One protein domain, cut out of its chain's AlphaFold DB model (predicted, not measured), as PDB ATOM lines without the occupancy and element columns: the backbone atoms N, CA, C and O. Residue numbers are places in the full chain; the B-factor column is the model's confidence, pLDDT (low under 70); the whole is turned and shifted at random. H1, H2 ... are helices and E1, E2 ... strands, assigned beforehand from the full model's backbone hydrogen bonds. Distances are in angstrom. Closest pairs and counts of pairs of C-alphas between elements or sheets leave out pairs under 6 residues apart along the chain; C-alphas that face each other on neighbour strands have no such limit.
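AT A GLANCE: This is residues 220 to 374 of the 374 residues of an uncharacterized protein of Thiothrix lacustris (UniProt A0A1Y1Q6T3). What shape do the atoms draw? An elongated body is built round a middle of loops, with the long helix H1 and helix H3 toward one end, H4 and H5 beyond the middle, and the small corner of H6 and H7 at the far end. In the middle, residues 298 to 299, 319 to 320 and 348 to 349 pair side by side as short parallel stretches, too short to be named. What is it made of? The printed part has 155 residues with seven named helices and one named strand, in the order H1 E1 H2 H3 H4 H5 H6 H7; it is mostly helix, though under half of the residues are in named elements. It is only just compact, close to loose, with a radius of gyration of the C-alphas of 17.7 A and spans of 53 by 32 by 27 A.

HOW THE PARTS SIT: What is near the longest helix? H1, residues 235 to 253, is close to but not clearly touching H3, residues 271 to 285; their closest C-alphas, of Gln 239 and Phe 284, are 7.6 A apart. They run the same way at a steep tilt of 63 degrees. Which helices touch? H2, residues 262 to 265, only just touches H3, through residues 273 to 277 of H3 alone, with 3 pairs of C-alphas within 8 A; the closest are those of Val 265 and Val 277, at 6.5 A. H4, residues 324 to 333, touches H5, residues 338 to 344, about perpendicular at 84 degrees, with the closest C-alphas, of Asp 330 and Val 338, 6.6 A apart. H6, residues 359 to 365, and H7, residues 369 to 372, only just touch, with 3 pairs within 8 A, and only at the corner; the closest C-alphas are those of Arg 363 and Ala 369, at 5.3 A. How complete are the helix backbones? In H1, H3 and H5 every O i to N i+4 pair is within hydrogen-bond range, against 5 of 6 in H4 and 1 of 3 in H6, which has 2 of 4 O i to N i+3 pairs within range; H2 and H7 are too short for an i+4 pair.

IN THESE COORDINATES: Where do the long helices run? H1 begins at C-alpha 235, (-12.949, 3.504, -31.897), and is 25.6 A long; H3 is 20.9 A and H4 12.6 A. Where are the strand and the last helix? E1, residues 258 to 260, pairs with no named strand. H7 ends at C-alpha 372, (-27.374, 49.263, -40.633).

THE WHOLE: How far does it reach? The two C-alphas farthest apart, of Lys 233 and Gly 374, are 55.2 A apart, and the printed part has no cut. Which links are long, and where is confidence low? The links H3 to H4, 38 residues, and H5 to H6, 14 residues, are long. The model's pLDDT is under 70 at residues 371 to 374.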
ATOM      1  N   VAL A 220     -17.852  13.109 -44.566       92.69
ATOM      2  CA  VAL A 220     -19.076  12.437 -44.110       92.69
ATOM      3  C   VAL A 220     -18.710  11.428 -43.022       92.69
ATOM      4  O   VAL A 220     -18.409  10.265 -43.296       92.69
ATOM      5  N   PHE A 221     -18.680  11.917 -41.790       93.88
ATOM      6  CA  PHE A 221     -18.415  11.162 -40.572       93.88
ATOM      7  C   PHE A 221     -19.094  11.891 -39.407       93.88
ATOM      8  O   PHE A 221     -18.959  13.105 -39.292       93.88
ATOM      9  N   ALA A 222     -19.812  11.157 -38.564       91.81
ATOM     10  CA  ALA A 222     -20.608  11.693 -37.465       91.81
ATOM     11  C   ALA A 222     -20.473  10.825 -36.207       91.81
ATOM     12  O   ALA A 222     -19.777   9.804 -36.191       91.81
ATOM     13  N   ASP A 223     -21.177  11.210 -35.149       91.31
ATOM     14  CA  ASP A 223     -21.192  10.509 -33.867       91.31
ATOM     15  C   ASP A 223     -21.787   9.101 -33.916       91.31
ATOM     16  O   ASP A 223     -21.439   8.269 -33.080       91.31
ATOM     17  N   SER A 224     -22.611   8.809 -34.923       92.94
ATOM     18  CA  SER A 224     -23.168   7.475 -35.152       92.94
ATOM     19  C   SER A 224     -23.075   6.992 -36.607       92.94
ATOM     20  O   SER A 224     -23.801   6.074 -36.998       92.94
ATOM     21  N   TYR A 225     -22.222   7.606 -37.437       93.19
ATOM     22  CA  TYR A 225     -22.026   7.199 -38.833       93.19
ATOM     23  C   TYR A 225     -20.561   7.352 -39.278       93.19
ATOM     24  O   TYR A 225     -19.951   8.384 -39.020       93.19
ATOM     25  N   PRO A 226     -19.979   6.370 -39.991       94.88
ATOM     26  CA  PRO A 226     -20.568   5.088 -40.393       94.88
ATOM     27  C   PRO A 226     -20.546   4.023 -39.279       94.88
ATOM     28  O   PRO A 226     -20.935   2.880 -39.510       94.88
ATOM     29  N   PHE A 227     -20.090   4.383 -38.077       96.00
ATOM     30  CA  PHE A 227     -19.999   3.496 -36.915       96.00
ATOM     31  C   PHE A 227     -20.919   3.980 -35.800       96.00
ATOM     32  O   PHE A 227     -21.036   5.180 -35.596       96.00
ATOM     33  N   ALA A 228     -21.532   3.059 -35.056       95.62
ATOM     34  CA  ALA A 228     -22.530   3.401 -34.043       95.62
ATOM     35  C   ALA A 228     -21.924   3.986 -32.756       95.62
ATOM     36  O   ALA A 228     -22.622   4.686 -32.030       95.62
ATOM     37  N   ASP A 229     -20.663   3.662 -32.442       95.44
ATOM     38  CA  ASP A 229     -19.983   4.144 -31.232       95.44
ATOM     39  C   ASP A 229     -18.479   4.424 -31.483       95.44
ATOM     40  O   ASP A 229     -17.598   3.705 -30.987       95.44
ATOM     41  N   PRO A 230     -18.154   5.450 -32.290       95.75
ATOM     42  CA  PRO A 230     -16.791   5.783 -32.711       95.75
ATOM     43  C   PRO A 230     -15.887   6.253 -31.566       95.75
ATOM     44  O   PRO A 230     -14.667   6.129 -31.662       95.75
ATOM     45  N   LEU A 231     -16.438   6.765 -30.463       95.88
ATOM     46  CA  LEU A 231     -15.631   7.185 -29.315       95.88
ATOM     47  C   LEU A 231     -15.308   6.041 -28.348       95.88
ATOM     48  O   LEU A 231     -14.364   6.183 -27.566       95.88
ATOM     49  N   SER A 232     -16.022   4.913 -28.420       96.12
ATOM     50  CA  SER A 232     -15.820   3.761 -27.537       96.12
ATOM     51  C   SER A 232     -15.711   2.442 -28.316       96.12
ATOM     52  O   SER A 232     -14.606   2.096 -28.748       96.12
ATOM     53  N   LYS A 233     -16.798   1.681 -28.513       97.38
ATOM     54  CA  LYS A 233     -16.726   0.291 -29.017       97.38
ATOM     55  C   LYS A 233     -16.109   0.168 -30.410       97.38
ATOM     56  O   LYS A 233     -15.374  -0.788 -30.668       97.38
ATOM     57  N   ASP A 234     -16.371   1.132 -31.288       97.06
ATOM     58  CA  ASP A 234     -15.906   1.125 -32.676       97.06
ATOM     59  C   ASP A 234     -14.635   1.960 -32.890       97.06
ATOM     60  O   ASP A 234     -14.145   2.051 -34.019       97.06
ATOM     61  N   ARG A 235     -14.039   2.514 -31.823       97.00
ATOM     62  CA  ARG A 235     -12.949   3.504 -31.897       97.00
ATOM     63  C   ARG A 235     -11.823   3.135 -32.849       97.00
ATOM     64  O   ARG A 235     -11.458   3.932 -33.705       97.00
ATOM     65  N   LYS A 236     -11.292   1.912 -32.761       96.56
ATOM     66  CA  LYS A 236     -10.182   1.482 -33.630       96.56
ATOM     67  C   LYS A 236     -10.575   1.429 -35.109       96.56
ATOM     68  O   LYS A 236      -9.766   1.792 -35.959       96.56
ATOM     69  N   LYS A 237     -11.798   0.982 -35.417       96.50
ATOM     70  CA  LYS A 237     -12.312   0.928 -36.794       96.50
ATOM     71  C   LYS A 237     -12.563   2.334 -37.324       96.50
ATOM     72  O   LYS A 237     -12.132   2.645 -38.427       96.50
ATOM     73  N   ALA A 238     -13.160   3.196 -36.503       97.19
ATOM     74  CA  ALA A 238     -13.401   4.593 -36.831       97.19
ATOM     75  C   ALA A 238     -12.094   5.367 -37.088       97.19
ATOM     76  O   ALA A 238     -11.979   6.051 -38.101       97.19
ATOM     77  N   GLN A 239     -11.071   5.189 -36.243       97.12
ATOM     78  CA  GLN A 239      -9.745   5.784 -36.454       97.12
ATOM     79  C   GLN A 239      -9.076   5.266 -37.732       97.12
ATOM     80  O   GLN A 239      -8.440   6.033 -38.450       97.12
ATOM     81  N   GLN A 240      -9.216   3.973 -38.043       96.62
ATOM     82  CA  GLN A 240      -8.713   3.421 -39.301       96.62
ATOM     83  C   GLN A 240      -9.435   4.011 -40.517       96.62
ATOM     84  O   GLN A 240      -8.766   4.423 -41.463       96.62
ATOM     85  N   PHE A 241     -10.767   4.076 -40.482       97.81
ATOM     86  CA  PHE A 241     -11.574   4.670 -41.544       97.81
ATOM     87  C   PHE A 241     -11.172   6.125 -41.789       97.81
ATOM     88  O   PHE A 241     -10.859   6.490 -42.918       97.81
ATOM     89  N   MET A 242     -11.093   6.929 -40.725       97.56
ATOM     90  CA  MET A 242     -10.718   8.337 -40.826       97.56
ATOM     91  C   MET A 242      -9.276   8.538 -41.278       97.56
ATOM     92  O   MET A 242      -9.024   9.464 -42.040       97.56
ATOM     93  N   ARG A 243      -8.340   7.662 -40.894       97.19
ATOM     94  CA  ARG A 243      -6.972   7.698 -41.429       97.19
ATOM     95  C   ARG A 243      -6.972   7.518 -42.948       97.19
ATOM     96  O   ARG A 243      -6.436   8.361 -43.656       97.19
ATOM     97  N   GLU A 244      -7.597   6.449 -43.443       97.38
ATOM     98  CA  GLU A 244      -7.637   6.140 -44.880       97.38
ATOM     99  C   GLU A 244      -8.399   7.229 -45.666       97.38
ATOM    100  O   GLU A 244      -7.973   7.635 -46.749       97.38
ATOM    101  N   TYR A 245      -9.486   7.766 -45.102       97.44
ATOM    102  CA  TYR A 245     -10.261   8.857 -45.699       97.44
ATOM    103  C   TYR A 245      -9.474  10.176 -45.734       97.44
ATOM    104  O   TYR A 245      -9.475  10.868 -46.753       97.44
ATOM    105  N   ALA A 246      -8.749  10.511 -44.664       97.38
ATOM    106  CA  ALA A 246      -7.918  11.708 -44.606       97.38
ATOM    107  C   ALA A 246      -6.741  11.641 -45.588       97.38
ATOM    108  O   ALA A 246      -6.508  12.610 -46.307       97.38
ATOM    109  N   GLU A 247      -6.065  10.490 -45.688       96.69
ATOM    110  CA  GLU A 247      -5.012  10.247 -46.685       96.69
ATOM    111  C   GLU A 247      -5.529  10.444 -48.115       96.69
ATOM    112  O   GLU A 247      -4.899  11.129 -48.928       96.69
ATOM    113  N   TRP A 248      -6.694   9.869 -48.425       96.69
ATOM    114  CA  TRP A 248      -7.326  10.023 -49.732       96.69
ATOM    115  C   TRP A 248      -7.729  11.476 -50.001       96.69
ATOM    116  O   TRP A 248      -7.426  11.994 -51.078       96.69
ATOM    117  N   CYS A 249      -8.340  12.161 -49.029       96.62
ATOM    118  CA  CYS A 249      -8.757  13.556 -49.186       96.62
ATOM    119  C   CYS A 249      -7.549  14.469 -49.403       96.62
ATOM    120  O   CYS A 249      -7.531  15.241 -50.356       96.62
ATOM    121  N   ALA A 250      -6.484  14.305 -48.614       95.69
ATOM    122  CA  ALA A 250      -5.235  15.035 -48.800       95.69
ATOM    123  C   ALA A 250      -4.657  14.833 -50.210       95.69
ATOM    124  O   ALA A 250      -4.210  15.789 -50.840       95.69
ATOM    125  N   ALA A 251      -4.713  13.605 -50.736       94.88
ATOM    126  CA  ALA A 251      -4.224  13.290 -52.073       94.88
ATOM    127  C   ALA A 251      -5.094  13.857 -53.212       94.88
ATOM    128  O   ALA A 251      -4.548  14.157 -54.273       94.88
ATOM    129  N   GLN A 252      -6.418  13.976 -53.038       95.19
ATOM    130  CA  GLN A 252      -7.319  14.471 -54.093       95.19
ATOM    131  C   GLN A 252      -7.582  15.988 -54.026       95.19
ATOM    132  O   GLN A 252      -7.705  16.621 -55.076       95.19
ATOM    133  N   ALA A 253      -7.672  16.554 -52.818       93.75
ATOM    134  CA  ALA A 253      -8.099  17.930 -52.534       93.75
ATOM    135  C   ALA A 253      -6.992  18.839 -51.978       93.75
ATOM    136  O   ALA A 253      -7.071  20.055 -52.149       93.75
ATOM    137  N   GLY A 254      -5.982  18.267 -51.316       93.69
ATOM    138  CA  GLY A 254      -5.140  18.997 -50.366       93.69
ATOM    139  C   GLY A 254      -5.765  18.997 -48.967       93.69
ATOM    140  O   GLY A 254      -6.946  19.303 -48.791       93.69
ATOM    141  N   ALA A 255      -4.985  18.618 -47.950       93.81
ATOM    142  CA  ALA A 255      -5.482  18.453 -46.579       93.81
ATOM    143  C   ALA A 255      -5.969  19.766 -45.945       93.81
ATOM    144  O   ALA A 255      -6.756  19.761 -45.005       93.81
ATOM    145  N   GLU A 256      -5.524  20.911 -46.461       92.25
ATOM    146  CA  GLU A 256      -5.979  22.236 -46.052       92.25
ATOM    147  C   GLU A 256      -7.415  22.556 -46.480       92.25
ATOM    148  O   GLU A 256      -7.930  23.611 -46.122       92.25
ATOM    149  N   ARG A 257      -8.060  21.692 -47.267       93.88
ATOM    150  CA  ARG A 257      -9.462  21.848 -47.673       93.88
ATOM    151  C   ARG A 257     -10.385  20.824 -47.029       93.88
ATOM    152  O   ARG A 257     -11.582  20.914 -47.251       93.88
ATOM    153  N   CYS A 258      -9.861  19.871 -46.264       95.19
ATOM    154  CA  CYS A 258     -10.642  18.770 -45.714       95.19
ATOM    155  C   CYS A 258     -10.930  18.982 -44.221       95.19
ATOM    156  O   CYS A 258      -9.997  19.160 -43.434       95.19
ATOM    157  N   TYR A 259     -12.203  18.919 -43.832       94.88
ATOM    158  CA  TYR A 259     -12.652  19.245 -42.477       94.88
ATOM    159  C   TYR A 259     -13.750  18.306 -41.980       94.88
ATOM    160  O   TYR A 259     -14.483  17.723 -42.779       94.88
ATOM    161  N   THR A 260     -13.883  18.144 -40.662       94.38
ATOM    162  CA  THR A 260     -15.006  17.392 -40.074       94.38
ATOM    163  C   THR A 260     -16.311  18.174 -40.182       94.38
ATOM    164  O   THR A 260     -16.298  19.399 -40.160       94.38
ATOM    165  N   ASP A 261     -17.445  17.486 -40.246       88.06
ATOM    166  CA  ASP A 261     -18.758  18.125 -40.128       88.06
ATOM    167  C   ASP A 261     -18.937  18.717 -38.709       88.06
ATOM    168  O   ASP A 261     -18.730  17.986 -37.739       88.06
ATOM    169  N   PRO A 262     -19.268  20.012 -38.542       79.50
ATOM    170  CA  PRO A 262     -19.486  20.595 -37.217       79.50
ATOM    171  C   PRO A 262     -20.798  20.127 -36.557       79.50
ATOM    172  O   PRO A 262     -20.940  20.233 -35.345       79.50
ATOM    173  N   SER A 263     -21.756  19.579 -37.314       78.00
ATOM    174  CA  SER A 263     -23.135  19.359 -36.845       78.00
ATOM    175  C   SER A 263     -23.311  18.277 -35.774       78.00
ATOM    176  O   SER A 263     -24.323  18.278 -35.076       78.00
ATOM    177  N   PHE A 264     -22.354  17.360 -35.592       77.81
ATOM    178  CA  PHE A 264     -22.429  16.368 -34.505       77.81
ATOM    179  C   PHE A 264     -21.816  16.870 -33.184       77.81
ATOM    180  O   PHE A 264     -21.866  16.165 -32.172       77.81
ATOM    181  N   VAL A 265     -21.262  18.089 -33.175       81.56
ATOM    182  CA  VAL A 265     -20.834  18.833 -31.982       81.56
ATOM    183  C   VAL A 265     -21.203  20.312 -32.172       81.56
ATOM    184  O   VAL A 265     -20.337  21.171 -32.330       81.56
ATOM    185  N   ASP A 266     -22.509  20.579 -32.212       87.38
ATOM    186  CA  ASP A 266     -23.076  21.888 -32.550       87.38
ATOM    187  C   ASP A 266     -23.311  22.765 -31.306       87.38
ATOM    188  O   ASP A 266     -23.919  22.290 -30.346       87.38
ATOM    189  N   GLU A 267     -22.823  24.014 -31.334       89.69
ATOM    190  CA  GLU A 267     -23.037  25.080 -30.331       89.69
ATOM    191  C   GLU A 267     -23.037  24.569 -28.865       89.69
ATOM    192  O   GLU A 267     -24.055  24.660 -28.172       89.69
ATOM    193  N   PRO A 268     -21.928  23.972 -28.370       92.38
ATOM    194  CA  PRO A 268     -21.893  23.361 -27.044       92.38
ATOM    195  C   PRO A 268     -22.098  24.409 -25.939       92.38
ATOM    196  O   PRO A 268     -21.313  25.333 -25.803       92.38
ATOM    197  N   ASP A 269     -23.092  24.221 -25.070       92.88
ATOM    198  CA  ASP A 269     -23.466  25.200 -24.030       92.88
ATOM    199  C   ASP A 269     -23.461  24.627 -22.599       92.88
ATOM    200  O   ASP A 269     -23.832  25.289 -21.629       92.88
ATOM    201  N   THR A 270     -23.008  23.380 -22.445       94.31
ATOM    202  CA  THR A 270     -22.892  22.683 -21.157       94.31
ATOM    203  C   THR A 270     -21.493  22.122 -20.952       94.31
ATOM    204  O   THR A 270     -20.755  21.842 -21.901       94.31
ATOM    205  N   ARG A 271     -21.127  21.884 -19.687       95.38
ATOM    206  CA  ARG A 271     -19.851  21.245 -19.337       95.38
ATOM    207  C   ARG A 271     -19.723  19.856 -19.966       95.38
ATOM    208  O   ARG A 271     -18.644  19.466 -20.406       95.38
ATOM    209  N   GLU A 272     -20.816  19.104 -20.024       95.06
ATOM    210  CA  GLU A 272     -20.880  17.786 -20.648       95.06
ATOM    211  C   GLU A 272     -20.664  17.865 -22.168       95.06
ATOM    212  O   GLU A 272     -19.945  17.022 -22.720       95.06
ATOM    213  N   ALA A 273     -21.223  18.883 -22.835       94.12
ATOM    214  CA  ALA A 273     -21.003  19.139 -24.258       94.12
ATOM    215  C   ALA A 273     -19.548  19.548 -24.542       94.12
ATOM    216  O   ALA A 273     -18.906  18.959 -25.408       94.12
ATOM    217  N   TYR A 274     -18.963  20.440 -23.737       95.69
ATOM    218  CA  TYR A 274     -17.539  20.790 -23.814       95.69
ATOM    219  C   TYR A 274     -16.627  19.566 -23.630       95.69
ATOM    220  O   TYR A 274     -15.667  19.365 -24.375       95.69
ATOM    221  N   GLN A 275     -16.944  18.682 -22.682       95.38
ATOM    222  CA  GLN A 275     -16.228  17.413 -22.533       95.38
ATOM    223  C   GLN A 275     -16.404  16.499 -23.753       95.38
ATOM    224  O   GLN A 275     -15.490  15.742 -24.081       95.38
ATOM    225  N   ALA A 276     -17.560  16.527 -24.424       94.38
ATOM    226  CA  ALA A 276     -17.767  15.792 -25.667       94.38
ATOM    227  C   ALA A 276     -16.882  16.333 -26.797       94.38
ATOM    228  O   ALA A 276     -16.203  15.533 -27.444       94.38
ATOM    229  N   VAL A 277     -16.797  17.658 -26.951       96.00
ATOM    230  CA  VAL A 277     -15.871  18.323 -27.886       96.00
ATOM    231  C   VAL A 277     -14.433  17.865 -27.626       96.00
ATOM    232  O   VAL A 277     -13.737  17.438 -28.544       96.00
ATOM    233  N   GLN A 278     -13.995  17.868 -26.363       96.38
ATOM    234  CA  GLN A 278     -12.650  17.424 -25.975       96.38
ATOM    235  C   GLN A 278     -12.367  15.966 -26.350       96.38
ATOM    236  O   GLN A 278     -11.282  15.652 -26.847       96.38
ATOM    237  N   ARG A 279     -13.338  15.064 -26.148       96.12
ATOM    238  CA  ARG A 279     -13.205  13.654 -26.553       96.12
ATOM    239  C   ARG A 279     -13.090  13.504 -28.069       96.12
ATOM    240  O   ARG A 279     -12.330  12.646 -28.520       96.12
ATOM    241  N   TRP A 280     -13.812  14.322 -28.833       96.44
ATOM    242  CA  TRP A 280     -13.758  14.334 -30.293       96.44
ATOM    243  C   TRP A 280     -12.448  14.892 -30.841       96.44
ATOM    244  O   TRP A 280     -11.803  14.206 -31.632       96.44
ATOM    245  N   GLY A 281     -11.996  16.053 -30.363       95.44
ATOM    246  CA  GLY A 281     -10.693  16.597 -30.750       95.44
ATOM    247  C   GLY A 281      -9.561  15.614 -30.439       95.44
ATOM    248  O   GLY A 281      -8.773  15.279 -31.317       95.44
ATOM    249  N   THR A 282      -9.580  15.004 -29.245       95.75
ATOM    250  CA  THR A 282      -8.620  13.941 -28.879       95.75
ATOM    251  C   THR A 282      -8.706  12.733 -29.820       95.75
ATOM    252  O   THR A 282      -7.685  12.161 -30.197       95.75
ATOM    253  N   PHE A 283      -9.915  12.308 -30.206       96.88
ATOM    254  CA  PHE A 283     -10.097  11.201 -31.145       96.88
ATOM    255  C   PHE A 283      -9.419  11.474 -32.490       96.88
ATOM    256  O   PHE A 283      -8.703  10.593 -32.969       96.88
ATOM    257  N   PHE A 284      -9.610  12.663 -33.067       96.19
ATOM    258  CA  PHE A 284      -9.003  13.034 -34.345       96.19
ATOM    259  C   PHE A 284      -7.492  13.271 -34.224       96.19
ATOM    260  O   PHE A 284      -6.743  12.800 -35.078       96.19
ATOM    261  N   ASP A 285      -7.022  13.880 -33.132       94.75
ATOM    262  CA  ASP A 285      -5.593  14.080 -32.847       94.75
ATOM    263  C   ASP A 285      -4.811  12.766 -32.725       94.75
ATOM    264  O   ASP A 285      -3.619  12.706 -33.040       94.75
ATOM    265  N   GLU A 286      -5.450  11.696 -32.253       95.69
ATOM    266  CA  GLU A 286      -4.843  10.366 -32.163       95.69
ATOM    267  C   GLU A 286      -4.730   9.659 -33.524       95.69
ATOM    268  O   GLU A 286      -3.943   8.714 -33.662       95.69
ATOM    269  N   VAL A 287      -5.473  10.100 -34.545       96.06
ATOM    270  CA  VAL A 287      -5.393   9.527 -35.892       96.06
ATOM    271  C   VAL A 287      -4.108   9.999 -36.572       96.06
ATOM    272  O   VAL A 287      -3.992  11.118 -37.059       96.06
ATOM    273  N   ARG A 288      -3.109   9.115 -36.629       91.25
ATOM    274  CA  ARG A 288      -1.832   9.387 -37.303       91.25
ATOM    275  C   ARG A 288      -1.942   9.135 -38.805       91.25
ATOM    276  O   ARG A 288      -2.055   7.985 -39.229       91.25
ATOM    277  N   VAL A 289      -1.855  10.206 -39.589       90.69
ATOM    278  CA  VAL A 289      -1.747  10.171 -41.054       90.69
ATOM    279  C   VAL A 289      -0.255  10.089 -41.447       90.69
ATOM    280  O   VAL A 289       0.547  10.840 -40.890       90.69
ATOM    281  N   PRO A 290       0.173   9.199 -42.366       83.62
ATOM    282  CA  PRO A 290       1.585   8.927 -42.666       83.62
ATOM    283  C   PRO A 290       2.423  10.134 -43.092       83.62
ATOM    284  O   PRO A 290       3.619  10.175 -42.817       83.62
ATOM    285  N   LYS A 291       1.814  11.103 -43.777       86.38
ATOM    286  CA  LYS A 291       2.481  12.321 -44.251       86.38
ATOM    287  C   LYS A 291       2.370  13.485 -43.250       86.38
ATOM    288  O   LYS A 291       2.881  14.569 -43.518       86.38
ATOM    289  N   GLY A 292       1.797  13.238 -42.070       83.56
ATOM    290  CA  GLY A 292       1.737  14.186 -40.960       83.56
ATOM    291  C   GLY A 292       0.610  15.213 -41.053       83.56
ATOM    292  O   GLY A 292       0.574  16.127 -40.235       83.56
ATOM    293  N   GLU A 293      -0.303  15.090 -42.018       87.06
ATOM    294  CA  GLU A 293      -1.479  15.951 -42.097       87.06
ATOM    295  C   GLU A 293      -2.420  15.708 -40.910       87.06
ATOM    296  O   GLU A 293      -2.564  14.589 -40.410       87.06
ATOM    297  N   LYS A 294      -3.077  16.780 -40.465       88.31
ATOM    298  CA  LYS A 294      -4.060  16.748 -39.384       88.31
ATOM    299  C   LYS A 294      -5.473  16.630 -39.958       88.31
ATOM    300  O   LYS A 294      -5.785  17.285 -40.953       88.31
ATOM    301  N   ILE A 295      -6.332  15.840 -39.314       95.25
ATOM    302  CA  ILE A 295      -7.781  15.907 -39.540       95.25
ATOM    303  C   ILE A 295      -8.292  17.141 -38.802       95.25
ATOM    304  O   ILE A 295      -8.263  17.163 -37.576       95.25
ATOM    305  N   ARG A 296      -8.724  18.162 -39.547       94.75
ATOM    306  CA  ARG A 296      -9.140  19.449 -38.978       94.75
ATOM    307  C   ARG A 296     -10.518  19.325 -38.337       94.75
ATOM    308  O   ARG A 296     -11.517  19.202 -39.050       94.75
ATOM    309  N   PHE A 297     -10.551  19.341 -37.009       95.88
ATOM    310  CA  PHE A 297     -11.777  19.247 -36.226       95.88
ATOM    311  C   PHE A 297     -12.444  20.622 -36.072       95.88
ATOM    312  O   PHE A 297     -11.829  21.567 -35.572       95.88
ATOM    313  N   GLN A 298     -13.697  20.721 -36.522       94.81
ATOM    314  CA  GLN A 298     -14.487  21.954 -36.514       94.81
ATOM    315  C   GLN A 298     -15.547  21.963 -35.412       94.81
ATOM    316  O   GLN A 298     -16.126  20.918 -35.118       94.81
ATOM    317  N   VAL A 299     -15.843  23.148 -34.868       94.69
ATOM    318  CA  VAL A 299     -16.937  23.368 -33.905       94.69
ATOM    319  C   VAL A 299     -17.598  24.729 -34.151       94.69
ATOM    320  O   VAL A 299     -16.902  25.734 -34.320       94.69
ATOM    321  N   SER A 300     -18.932  24.775 -34.126       92.69
ATOM    322  CA  SER A 300     -19.746  26.003 -34.105       92.69
ATOM    323  C   SER A 300     -19.725  26.673 -32.728       92.69
ATOM    324  O   SER A 300     -20.733  26.782 -32.046       92.69
ATOM    325  N   GLU A 301     -18.545  27.117 -32.303       92.06
ATOM    326  CA  GLU A 301     -18.319  27.799 -31.027       92.06
ATOM    327  C   GLU A 301     -17.410  29.014 -31.259       92.06
ATOM    328  O   GLU A 301     -16.447  28.919 -32.037       92.06
ATOM    329  N   PRO A 302     -17.658  30.168 -30.615       92.69
ATOM    330  CA  PRO A 302     -16.699  31.256 -30.629       92.69
ATOM    331  C   PRO A 302     -15.438  30.917 -29.820       92.69
ATOM    332  O   PRO A 302     -15.523  30.385 -28.717       92.69
ATOM    333  N   PRO A 303     -14.242  31.324 -30.284       92.56
ATOM    334  CA  PRO A 303     -13.027  31.224 -29.474       92.56
ATOM    335  C   PRO A 303     -13.107  31.943 -28.125       92.56
ATOM    336  O   PRO A 303     -12.399  31.600 -27.175       92.56
ATOM    337  N   LEU A 304     -13.918  33.001 -28.070       91.88
ATOM    338  CA  LEU A 304     -14.162  33.779 -26.873       91.88
ATOM    339  C   LEU A 304     -15.007  32.958 -25.891       91.88
ATOM    340  O   LEU A 304     -16.230  32.959 -25.954       91.88
ATOM    341  N   ASN A 305     -14.339  32.304 -24.943       88.31
ATOM    342  CA  ASN A 305     -15.010  31.632 -23.840       88.31
ATOM    343  C   ASN A 305     -15.227  32.594 -22.661       88.31
ATOM    344  O   ASN A 305     -14.282  32.967 -21.959       88.31
ATOM    345  N   GLU A 306     -16.479  32.978 -22.430       86.88
ATOM    346  CA  GLU A 306     -16.878  33.827 -21.298       86.88
ATOM    347  C   GLU A 306     -17.407  33.037 -20.093       86.88
ATOM    348  O   GLU A 306     -17.634  33.622 -19.035       86.88
ATOM    349  N   GLN A 307     -17.541  31.717 -20.236       90.81
ATOM    350  CA  GLN A 307     -18.021  30.775 -19.224       90.81
ATOM    351  C   GLN A 307     -16.945  29.703 -18.954       90.81
ATOM    352  O   GLN A 307     -17.081  28.540 -19.353       90.81
ATOM    353  N   PRO A 308     -15.825  30.062 -18.293       89.75
ATOM    354  CA  PRO A 308     -14.695  29.152 -18.079       89.75
ATOM    355  C   PRO A 308     -15.060  27.868 -17.309       89.75
ATOM    356  O   PRO A 308     -14.334  26.877 -17.380       89.75
ATOM    357  N   GLU A 309     -16.176  27.859 -16.582       93.06
ATOM    358  CA  GLU A 309     -16.746  26.693 -15.912       93.06
ATOM    359  C   GLU A 309     -17.213  25.580 -16.865       93.06
ATOM    360  O   GLU A 309     -17.259  24.417 -16.443       93.06
ATOM    361  N   LEU A 310     -17.518  25.899 -18.132       92.62
ATOM    362  CA  LEU A 310     -17.874  24.913 -19.158       92.62
ATOM    363  C   LEU A 310     -16.653  24.076 -19.566       92.62
ATOM    364  O   LEU A 310     -16.760  22.867 -19.775       92.62
ATOM    365  N   GLY A 311     -15.467  24.687 -19.595       93.06
ATOM    366  CA  GLY A 311     -14.200  24.039 -19.931       93.06
ATOM    367  C   GLY A 311     -13.331  24.892 -20.853       93.06
ATOM    368  O   GLY A 311     -13.581  26.071 -21.043       93.06
ATOM    369  N   ASN A 312     -12.286  24.299 -21.433       93.00
ATOM    370  CA  ASN A 312     -11.416  24.964 -22.407       93.00
ATOM    371  C   ASN A 312     -11.267  24.091 -23.657       93.00
ATOM    372  O   ASN A 312     -10.969  22.899 -23.537       93.00
ATOM    373  N   LEU A 313     -11.458  24.697 -24.826       95.19
ATOM    374  CA  LEU A 313     -11.392  24.044 -26.136       95.19
ATOM    375  C   LEU A 313     -10.191  24.523 -26.982       95.19
ATOM    376  O   LEU A 313      -9.935  23.981 -28.054       95.19
ATOM    377  N   ALA A 314      -9.411  25.495 -26.492       94.19
ATOM    378  CA  ALA A 314      -8.187  25.954 -27.150       94.19
ATOM    379  C   ALA A 314      -7.175  24.812 -27.330       94.19
ATOM    380  O   ALA A 314      -6.889  24.076 -26.383       94.19
ATOM    381  N   GLY A 315      -6.626  24.676 -28.541       92.94
ATOM    382  CA  GLY A 315      -5.731  23.583 -28.927       92.94
ATOM    383  C   GLY A 315      -6.408  22.224 -29.154       92.94
ATOM    384  O   GLY A 315      -5.740  21.303 -29.613       92.94
ATOM    385  N   VAL A 316      -7.702  22.092 -28.843       94.25
ATOM    386  CA  VAL A 316      -8.524  20.910 -29.162       94.25
ATOM    387  C   VAL A 316      -9.239  21.108 -30.499       94.25
ATOM    388  O   VAL A 316      -9.360  20.164 -31.274       94.25
ATOM    389  N   VAL A 317      -9.728  22.323 -30.749       95.44
ATOM    390  CA  VAL A 317     -10.436  22.715 -31.973       95.44
ATOM    391  C   VAL A 317      -9.444  23.289 -32.981       95.44
ATOM    392  O   VAL A 317      -8.610  24.123 -32.629       95.44
ATOM    393  N   ASP A 318      -9.546  22.854 -34.237       95.50
ATOM    394  CA  ASP A 318      -8.725  23.369 -35.338       95.50
ATOM    395  C   ASP A 318      -9.412  24.493 -36.101       95.50
ATOM    396  O   ASP A 318      -8.734  25.375 -36.625       95.50
ATOM    397  N   VAL A 319     -10.743  24.436 -36.197       95.56
ATOM    398  CA  VAL A 319     -11.555  25.433 -36.895       95.56
ATOM    399  C   VAL A 319     -12.727  25.850 -36.023       95.56
ATOM    400  O   VAL A 319     -13.644  25.072 -35.760       95.56
ATOM    401  N   TRP A 320     -12.701  27.104 -35.598       96.00
ATOM    402  CA  TRP A 320     -13.785  27.727 -34.855       96.00
ATOM    403  C   TRP A 320     -14.772  28.355 -35.825       96.00
ATOM    404  O   TRP A 320     -14.353  29.041 -36.758       96.00
ATOM    405  N   ILE A 321     -16.068  28.166 -35.600       94.44
ATOM    406  CA  ILE A 321     -17.125  28.711 -36.458       94.44
ATOM    407  C   ILE A 321     -18.077  29.585 -35.611       94.44
ATOM    408  O   ILE A 321     -19.205  29.183 -35.352       94.44
ATOM    409  N   PRO A 322     -17.642  30.775 -35.146       93.25
ATOM    410  CA  PRO A 322     -18.502  31.763 -34.488       93.25
ATOM    411  C   PRO A 322     -19.559  32.375 -35.411       93.25
ATOM    412  O   PRO A 322     -19.369  32.491 -36.629       93.25
ATOM    413  N   LYS A 323     -20.625  32.917 -34.815       91.38
ATOM    414  CA  LYS A 323     -21.531  33.834 -35.516       91.38
ATOM    415  C   LYS A 323     -20.770  35.133 -35.794       91.38
ATOM    416  O   LYS A 323     -19.907  35.546 -35.019       91.38
ATOM    417  N   PHE A 324     -21.132  35.859 -36.853       89.56
ATOM    418  CA  PHE A 324     -20.553  37.195 -37.099       89.56
ATOM    419  C   PHE A 324     -20.714  38.157 -35.908       89.56
ATOM    420  O   PHE A 324     -19.866  39.025 -35.700       89.56
ATOM    421  N   TYR A 325     -21.777  37.992 -35.116       87.56
ATOM    422  CA  TYR A 325     -21.967  38.743 -33.877       87.56
ATOM    423  C   TYR A 325     -20.838  38.494 -32.869       87.56
ATOM    424  O   TYR A 325     -20.332  39.454 -32.295       87.56
ATOM    425  N   ASP A 326     -20.397  37.247 -32.696       89.94
ATOM    426  CA  ASP A 326     -19.370  36.895 -31.712       89.94
ATOM    427  C   ASP A 326     -18.001  37.463 -32.106       89.94
ATOM    428  O   ASP A 326     -17.235  37.900 -31.248       89.94
ATOM    429  N   LEU A 327     -17.716  37.539 -33.413       91.44
ATOM    430  CA  LEU A 327     -16.511  38.199 -33.926       91.44
ATOM    431  C   LEU A 327     -16.499  39.696 -33.603       91.44
ATOM    432  O   LEU A 327     -15.496  40.218 -33.110       91.44
ATOM    433  N   TRP A 328     -17.619  40.382 -33.845       89.88
ATOM    434  CA  TRP A 328     -17.787  41.781 -33.450       89.88
ATOM    435  C   TRP A 328     -17.672  41.940 -31.927       89.88
ATOM    436  O   TRP A 328     -17.031  42.875 -31.443       89.88
ATOM    437  N   HIS A 329     -18.258  41.014 -31.166       89.88
ATOM    438  CA  HIS A 329     -18.243  41.059 -29.712       89.88
ATOM    439  C   HIS A 329     -16.817  40.944 -29.148       89.88
ATOM    440  O   HIS A 329     -16.412  41.765 -28.325       89.88
ATOM    441  N   ASP A 330     -16.022  39.991 -29.641       93.06
ATOM    442  CA  ASP A 330     -14.623  39.804 -29.239       93.06
ATOM    443  C   ASP A 330     -13.729  40.991 -29.634       93.06
ATOM    444  O   ASP A 330     -13.000  41.543 -28.799       93.06
ATOM    445  N   VAL A 331     -13.776  41.390 -30.908       90.44
ATOM    446  CA  VAL A 331     -12.792  42.316 -31.488       90.44
ATOM    447  C   VAL A 331     -13.175  43.778 -31.273       90.44
ATOM    448  O   VAL A 331     -12.350  44.553 -30.786       90.44
ATOM    449  N   ASP A 332     -14.403  44.162 -31.619       87.62
ATOM    450  CA  ASP A 332     -14.822  45.567 -31.660       87.62
ATOM    451  C   ASP A 332     -15.464  46.037 -30.350       87.62
ATOM    452  O   ASP A 332     -15.301  47.198 -29.972       87.62
ATOM    453  N   HIS A 333     -16.210  45.163 -29.665       89.50
ATOM    454  CA  HIS A 333     -16.916  45.528 -28.434       89.50
ATOM    455  C   HIS A 333     -16.044  45.354 -27.186       89.50
ATOM    456  O   HIS A 333     -15.832  46.314 -26.446       89.50
ATOM    457  N   LEU A 334     -15.531  44.143 -26.944       91.56
ATOM    458  CA  LEU A 334     -14.736  43.840 -25.751       91.56
ATOM    459  C   LEU A 334     -13.243  44.144 -25.925       91.56
ATOM    460  O   LEU A 334     -12.549  44.368 -24.933       91.56
ATOM    461  N   GLY A 335     -12.728  44.118 -27.158       92.62
ATOM    462  CA  GLY A 335     -11.305  44.316 -27.449       92.62
ATOM    463  C   GLY A 335     -10.395  43.205 -26.909       92.62
ATOM    464  O   GLY A 335      -9.191  43.426 -26.758       92.62
ATOM    465  N   LYS A 336     -10.949  42.023 -26.599       94.19
ATOM    466  CA  LYS A 336     -10.202  40.873 -26.059       94.19
ATOM    467  C   LYS A 336      -9.325  40.215 -27.130       94.19
ATOM    468  O   LYS A 336      -8.250  39.708 -26.793       94.19
ATOM    469  N   LYS A 337      -9.748  40.273 -28.401       94.88
ATOM    470  CA  LYS A 337      -9.007  39.774 -29.574       94.88
ATOM    471  C   LYS A 337      -8.592  38.305 -29.422       94.88
ATOM    472  O   LYS A 337      -7.480  37.922 -29.790       94.88
ATOM    473  N   VAL A 338      -9.462  37.470 -28.855       95.81
ATOM    474  CA  VAL A 338      -9.207  36.029 -28.692       95.81
ATOM    475  C   VAL A 338      -9.059  35.350 -30.054       95.81
ATOM    476  O   VAL A 338      -8.189  34.492 -30.212       95.81
ATOM    477  N   VAL A 339      -9.814  35.795 -31.061       95.25
ATOM    478  CA  VAL A 339      -9.675  35.360 -32.460       95.25
ATOM    479  C   VAL A 339      -8.235  35.530 -32.963       95.25
ATOM    480  O   VAL A 339      -7.660  34.580 -33.492       95.25
ATOM    481  N   GLU A 340      -7.598  36.687 -32.736       95.81
ATOM    482  CA  GLU A 340      -6.199  36.926 -33.145       95.81
ATOM    483  C   GLU A 340      -5.233  35.947 -32.456       95.81
ATOM    484  O   GLU A 340      -4.276  35.471 -33.069       95.81
ATOM    485  N   GLN A 341      -5.502  35.600 -31.194       95.69
ATOM    486  CA  GLN A 341      -4.681  34.655 -30.434       95.69
ATOM    487  C   GLN A 341      -4.788  33.228 -30.985       95.69
ATOM    488  O   GLN A 341      -3.788  32.511 -30.991       95.69
ATOM    489  N   ARG A 342      -5.979  32.805 -31.435       96.38
ATOM    490  CA  ARG A 342      -6.174  31.478 -32.044       96.38
ATOM    491  C   ARG A 342      -5.501  31.389 -33.409       96.38
ATOM    492  O   ARG A 342      -4.754  30.446 -33.658       96.38
ATOM    493  N   LEU A 343      -5.646  32.425 -34.238       95.94
ATOM    494  CA  LEU A 343      -4.942  32.520 -35.522       95.94
ATOM    495  C   LEU A 343      -3.414  32.450 -35.337       95.94
ATOM    496  O   LEU A 343      -2.729  31.734 -36.067       95.94
ATOM    497  N   ALA A 344      -2.866  33.124 -34.318       97.12
ATOM    498  CA  ALA A 344      -1.440  33.043 -33.978       97.12
ATOM    499  C   ALA A 344      -1.004  31.646 -33.488       97.12
ATOM    500  O   ALA A 344       0.171  31.293 -33.599       97.12
ATOM    501  N   ALA A 345      -1.939  30.838 -32.982       96.19
ATOM    502  CA  ALA A 345      -1.727  29.442 -32.606       96.19
ATOM    503  C   ALA A 345      -1.868  28.462 -33.790       96.19
ATOM    504  O   ALA A 345      -1.811  27.255 -33.583       96.19
ATOM    505  N   SER A 346      -1.977  28.966 -35.029       93.62
ATOM    506  CA  SER A 346      -2.198  28.175 -36.254       93.62
ATOM    507  C   SER A 346      -3.550  27.451 -36.314       93.62
ATOM    508  O   SER A 346      -3.705  26.518 -37.103       93.62
ATOM    509  N   GLU A 347      -4.520  27.886 -35.510       95.62
ATOM    510  CA  GLU A 347      -5.927  27.494 -35.634       95.62
ATOM    511  C   GLU A 347      -6.620  28.381 -36.689       95.62
ATOM    512  O   GLU A 347      -6.126  29.454 -37.051       95.62
ATOM    513  N   GLU A 348      -7.775  27.951 -37.191       95.50
ATOM    514  CA  GLU A 348      -8.597  28.714 -38.129       95.50
ATOM    515  C   GLU A 348      -9.859  29.254 -37.464       95.50
ATOM    516  O   GLU A 348     -10.436  28.632 -36.575       95.50
ATOM    517  N   VAL A 349     -10.318  30.409 -37.939       95.38
ATOM    518  CA  VAL A 349     -11.591  30.996 -37.522       95.38
ATOM    519  C   VAL A 349     -12.397  31.303 -38.772       95.38
ATOM    520  O   VAL A 349     -11.980  32.092 -39.620       95.38
ATOM    521  N   TRP A 350     -13.527  30.628 -38.897       94.44
ATOM    522  CA  TRP A 350     -14.540  30.875 -39.908       94.44
ATOM    523  C   TRP A 350     -15.643  31.742 -39.301       94.44
ATOM    524  O   TRP A 350     -15.578  32.142 -38.142       94.44
ATOM    525  N   ALA A 351     -16.653  32.081 -40.091       92.44
ATOM    526  CA  ALA A 351     -17.807  32.810 -39.601       92.44
ATOM    527  C   ALA A 351     -19.046  32.360 -40.353       92.44
ATOM    528  O   ALA A 351     -18.987  32.122 -41.561       92.44
ATOM    529  N   TYR A 352     -20.172  32.302 -39.656       90.62
ATOM    530  CA  TYR A 352     -21.456  32.038 -40.286       90.62
ATOM    531  C   TYR A 352     -22.489  33.089 -39.902       90.62
ATOM    532  O   TYR A 352     -22.441  33.730 -38.847       90.62
ATOM    533  N   THR A 353     -23.439  33.279 -40.809       86.38
ATOM    534  CA  THR A 353     -24.688  33.978 -40.534       86.38
ATOM    535  C   THR A 353     -25.762  32.942 -40.255       86.38
ATOM    536  O   THR A 353     -26.057  32.116 -41.120       86.38
ATOM    537  N   ALA A 354     -26.393  33.020 -39.093       79.44
ATOM    538  CA  ALA A 354     -27.611  32.286 -38.791       79.44
ATOM    539  C   ALA A 354     -28.508  33.139 -37.903       79.44
ATOM    540  O   ALA A 354     -28.017  33.930 -37.098       79.44
ATOM    541  N   LEU A 355     -29.818  32.923 -38.043       75.56
ATOM    542  CA  LEU A 355     -30.866  33.646 -37.322       75.56
ATOM    543  C   LEU A 355     -30.836  35.162 -37.591       75.56
ATOM    544  O   LEU A 355     -29.916  35.713 -38.193       75.56
ATOM    545  N   VAL A 356     -31.907  35.850 -37.206       71.50
ATOM    546  CA  VAL A 356     -31.921  37.313 -37.255       71.50
ATOM    547  C   VAL A 356     -31.361  37.806 -35.930       71.50
ATOM    548  O   VAL A 356     -31.880  37.449 -34.874       71.50
ATOM    549  N   LEU A 357     -30.306  38.616 -35.997       75.56
ATOM    550  CA  LEU A 357     -29.751  39.307 -34.839       75.56
ATOM    551  C   LEU A 357     -30.855  40.101 -34.131       75.56
ATOM    552  O   LEU A 357     -31.595  40.835 -34.792       75.56
ATOM    553  N   ASP A 358     -30.940  40.011 -32.801       78.50
ATOM    554  CA  ASP A 358     -31.789  40.928 -32.043       78.50
ATOM    555  C   ASP A 358     -31.211  42.342 -32.157       78.50
ATOM    556  O   ASP A 358     -30.293  42.754 -31.444       78.50
ATOM    557  N   PHE A 359     -31.738  43.093 -33.117       77.38
ATOM    558  CA  PHE A 359     -31.214  44.406 -33.445       77.38
ATOM    559  C   PHE A 359     -31.459  45.428 -32.327       77.38
ATOM    560  O   PHE A 359     -30.710  46.398 -32.197       77.38
ATOM    561  N   ALA A 360     -32.492  45.224 -31.501       79.38
ATOM    562  CA  ALA A 360     -32.767  46.093 -30.365       79.38
ATOM    563  C   ALA A 360     -31.736  45.884 -29.251       79.38
ATOM    564  O   ALA A 360     -31.309  46.854 -28.626       79.38
ATOM    565  N   GLU A 361     -31.318  44.643 -29.017       80.62
ATOM    566  CA  GLU A 361     -30.210  44.334 -28.117       80.62
ATOM    567  C   GLU A 361     -28.872  44.819 -28.680       80.62
ATOM    568  O   GLU A 361     -28.152  45.551 -28.000       80.62
ATOM    569  N   TYR A 362     -28.588  44.527 -29.951       81.06
ATOM    570  CA  TYR A 362     -27.371  44.972 -30.629       81.06
ATOM    571  C   TYR A 362     -27.173  46.490 -30.552       81.06
ATOM    572  O   TYR A 362     -26.083  46.961 -30.232       81.06
ATOM    573  N   ARG A 363     -28.240  47.274 -30.764       83.00
ATOM    574  CA  ARG A 363     -28.219  48.743 -30.653       83.00
ATOM    575  C   ARG A 363     -27.793  49.259 -29.283       83.00
ATOM    576  O   ARG A 363     -27.178  50.317 -29.212       83.00
ATOM    577  N   LYS A 364     -28.109  48.544 -28.199       85.00
ATOM    578  CA  LYS A 364     -27.684  48.953 -26.847       85.00
ATOM    579  C   LYS A 364     -26.165  48.887 -26.702       85.00
ATOM    580  O   LYS A 364     -25.594  49.698 -25.979       85.00
ATOM    581  N   ASN A 365     -25.536  47.946 -27.407       82.38
ATOM    582  CA  ASN A 365     -24.121  47.618 -27.255       82.38
ATOM    583  C   ASN A 365     -23.248  48.177 -28.392       82.38
ATOM    584  O   ASN A 365     -22.034  48.303 -28.218       82.38
ATOM    585  N   ASN A 366     -23.838  48.539 -29.538       81.44
ATOM    586  CA  ASN A 366     -23.133  49.134 -30.670       81.44
ATOM    587  C   ASN A 366     -23.595  50.581 -30.956       81.44
ATOM    588  O   ASN A 366     -24.629  50.776 -31.600       81.44
ATOM    589  N   PRO A 367     -22.792  51.610 -30.614       76.94
ATOM    590  CA  PRO A 367     -23.119  53.012 -30.895       76.94
ATOM    591  C   PRO A 367     -23.138  53.364 -32.395       76.94
ATOM    592  O   PRO A 367     -23.530  54.469 -32.759       76.94
ATOM    593  N   ARG A 368     -22.704  52.450 -33.276       76.56
ATOM    594  CA  ARG A 368     -22.766  52.576 -34.744       76.56
ATOM    595  C   ARG A 368     -23.869  51.725 -35.379       76.56
ATOM    596  O   ARG A 368     -23.927  51.648 -36.604       76.56
ATOM    597  N   ALA A 369     -24.733  51.089 -34.585       74.56
ATOM    598  CA  ALA A 369     -25.763  50.183 -35.092       74.56
ATOM    599  C   ALA A 369     -26.688  50.835 -36.131       74.56
ATOM    600  O   ALA A 369     -27.120  50.169 -37.066       74.56
ATOM    601  N   ASP A 370     -26.944  52.141 -36.030       71.50
ATOM    602  CA  ASP A 370     -27.859  52.834 -36.940       71.50
ATOM    603  C   ASP A 370     -27.333  52.987 -38.377       71.50
ATOM    604  O   ASP A 370     -28.123  53.263 -39.275       71.50
ATOM    605  N   VAL A 371     -26.047  52.709 -38.645       64.69
ATOM    606  CA  VAL A 371     -25.524  52.604 -40.025       64.69
ATOM    607  C   VAL A 371     -26.166  51.430 -40.784       64.69
ATOM    608  O   VAL A 371     -26.244  51.455 -42.007       64.69
ATOM    609  N   LEU A 372     -26.666  50.418 -40.067       54.69
ATOM    610  CA  LEU A 372     -27.374  49.263 -40.633       54.69
ATOM    611  C   LEU A 372     -28.896  49.475 -40.713       54.69
ATOM    612  O   LEU A 372     -29.620  48.568 -41.113       54.69
ATOM    613  N   GLY A 373     -29.388  50.649 -40.299       54.81
ATOM    614  CA  GLY A 373     -30.813  50.949 -40.167       54.81
ATOM    615  C   GLY A 373     -31.591  51.093 -41.477       54.81
ATOM    616  O   GLY A 373     -32.817  51.064 -41.403       54.81
ATOM    617  N   GLY A 374     -30.903  51.179 -42.625       43.72
ATOM    618  CA  GLY A 374     -31.522  51.369 -43.944       43.72
ATOM    619  C   GLY A 374     -32.043  52.780 -44.166       43.72
ATOM    620  O   GLY A 374     -32.969  53.192 -43.434       43.72
TER     621      GLY A 374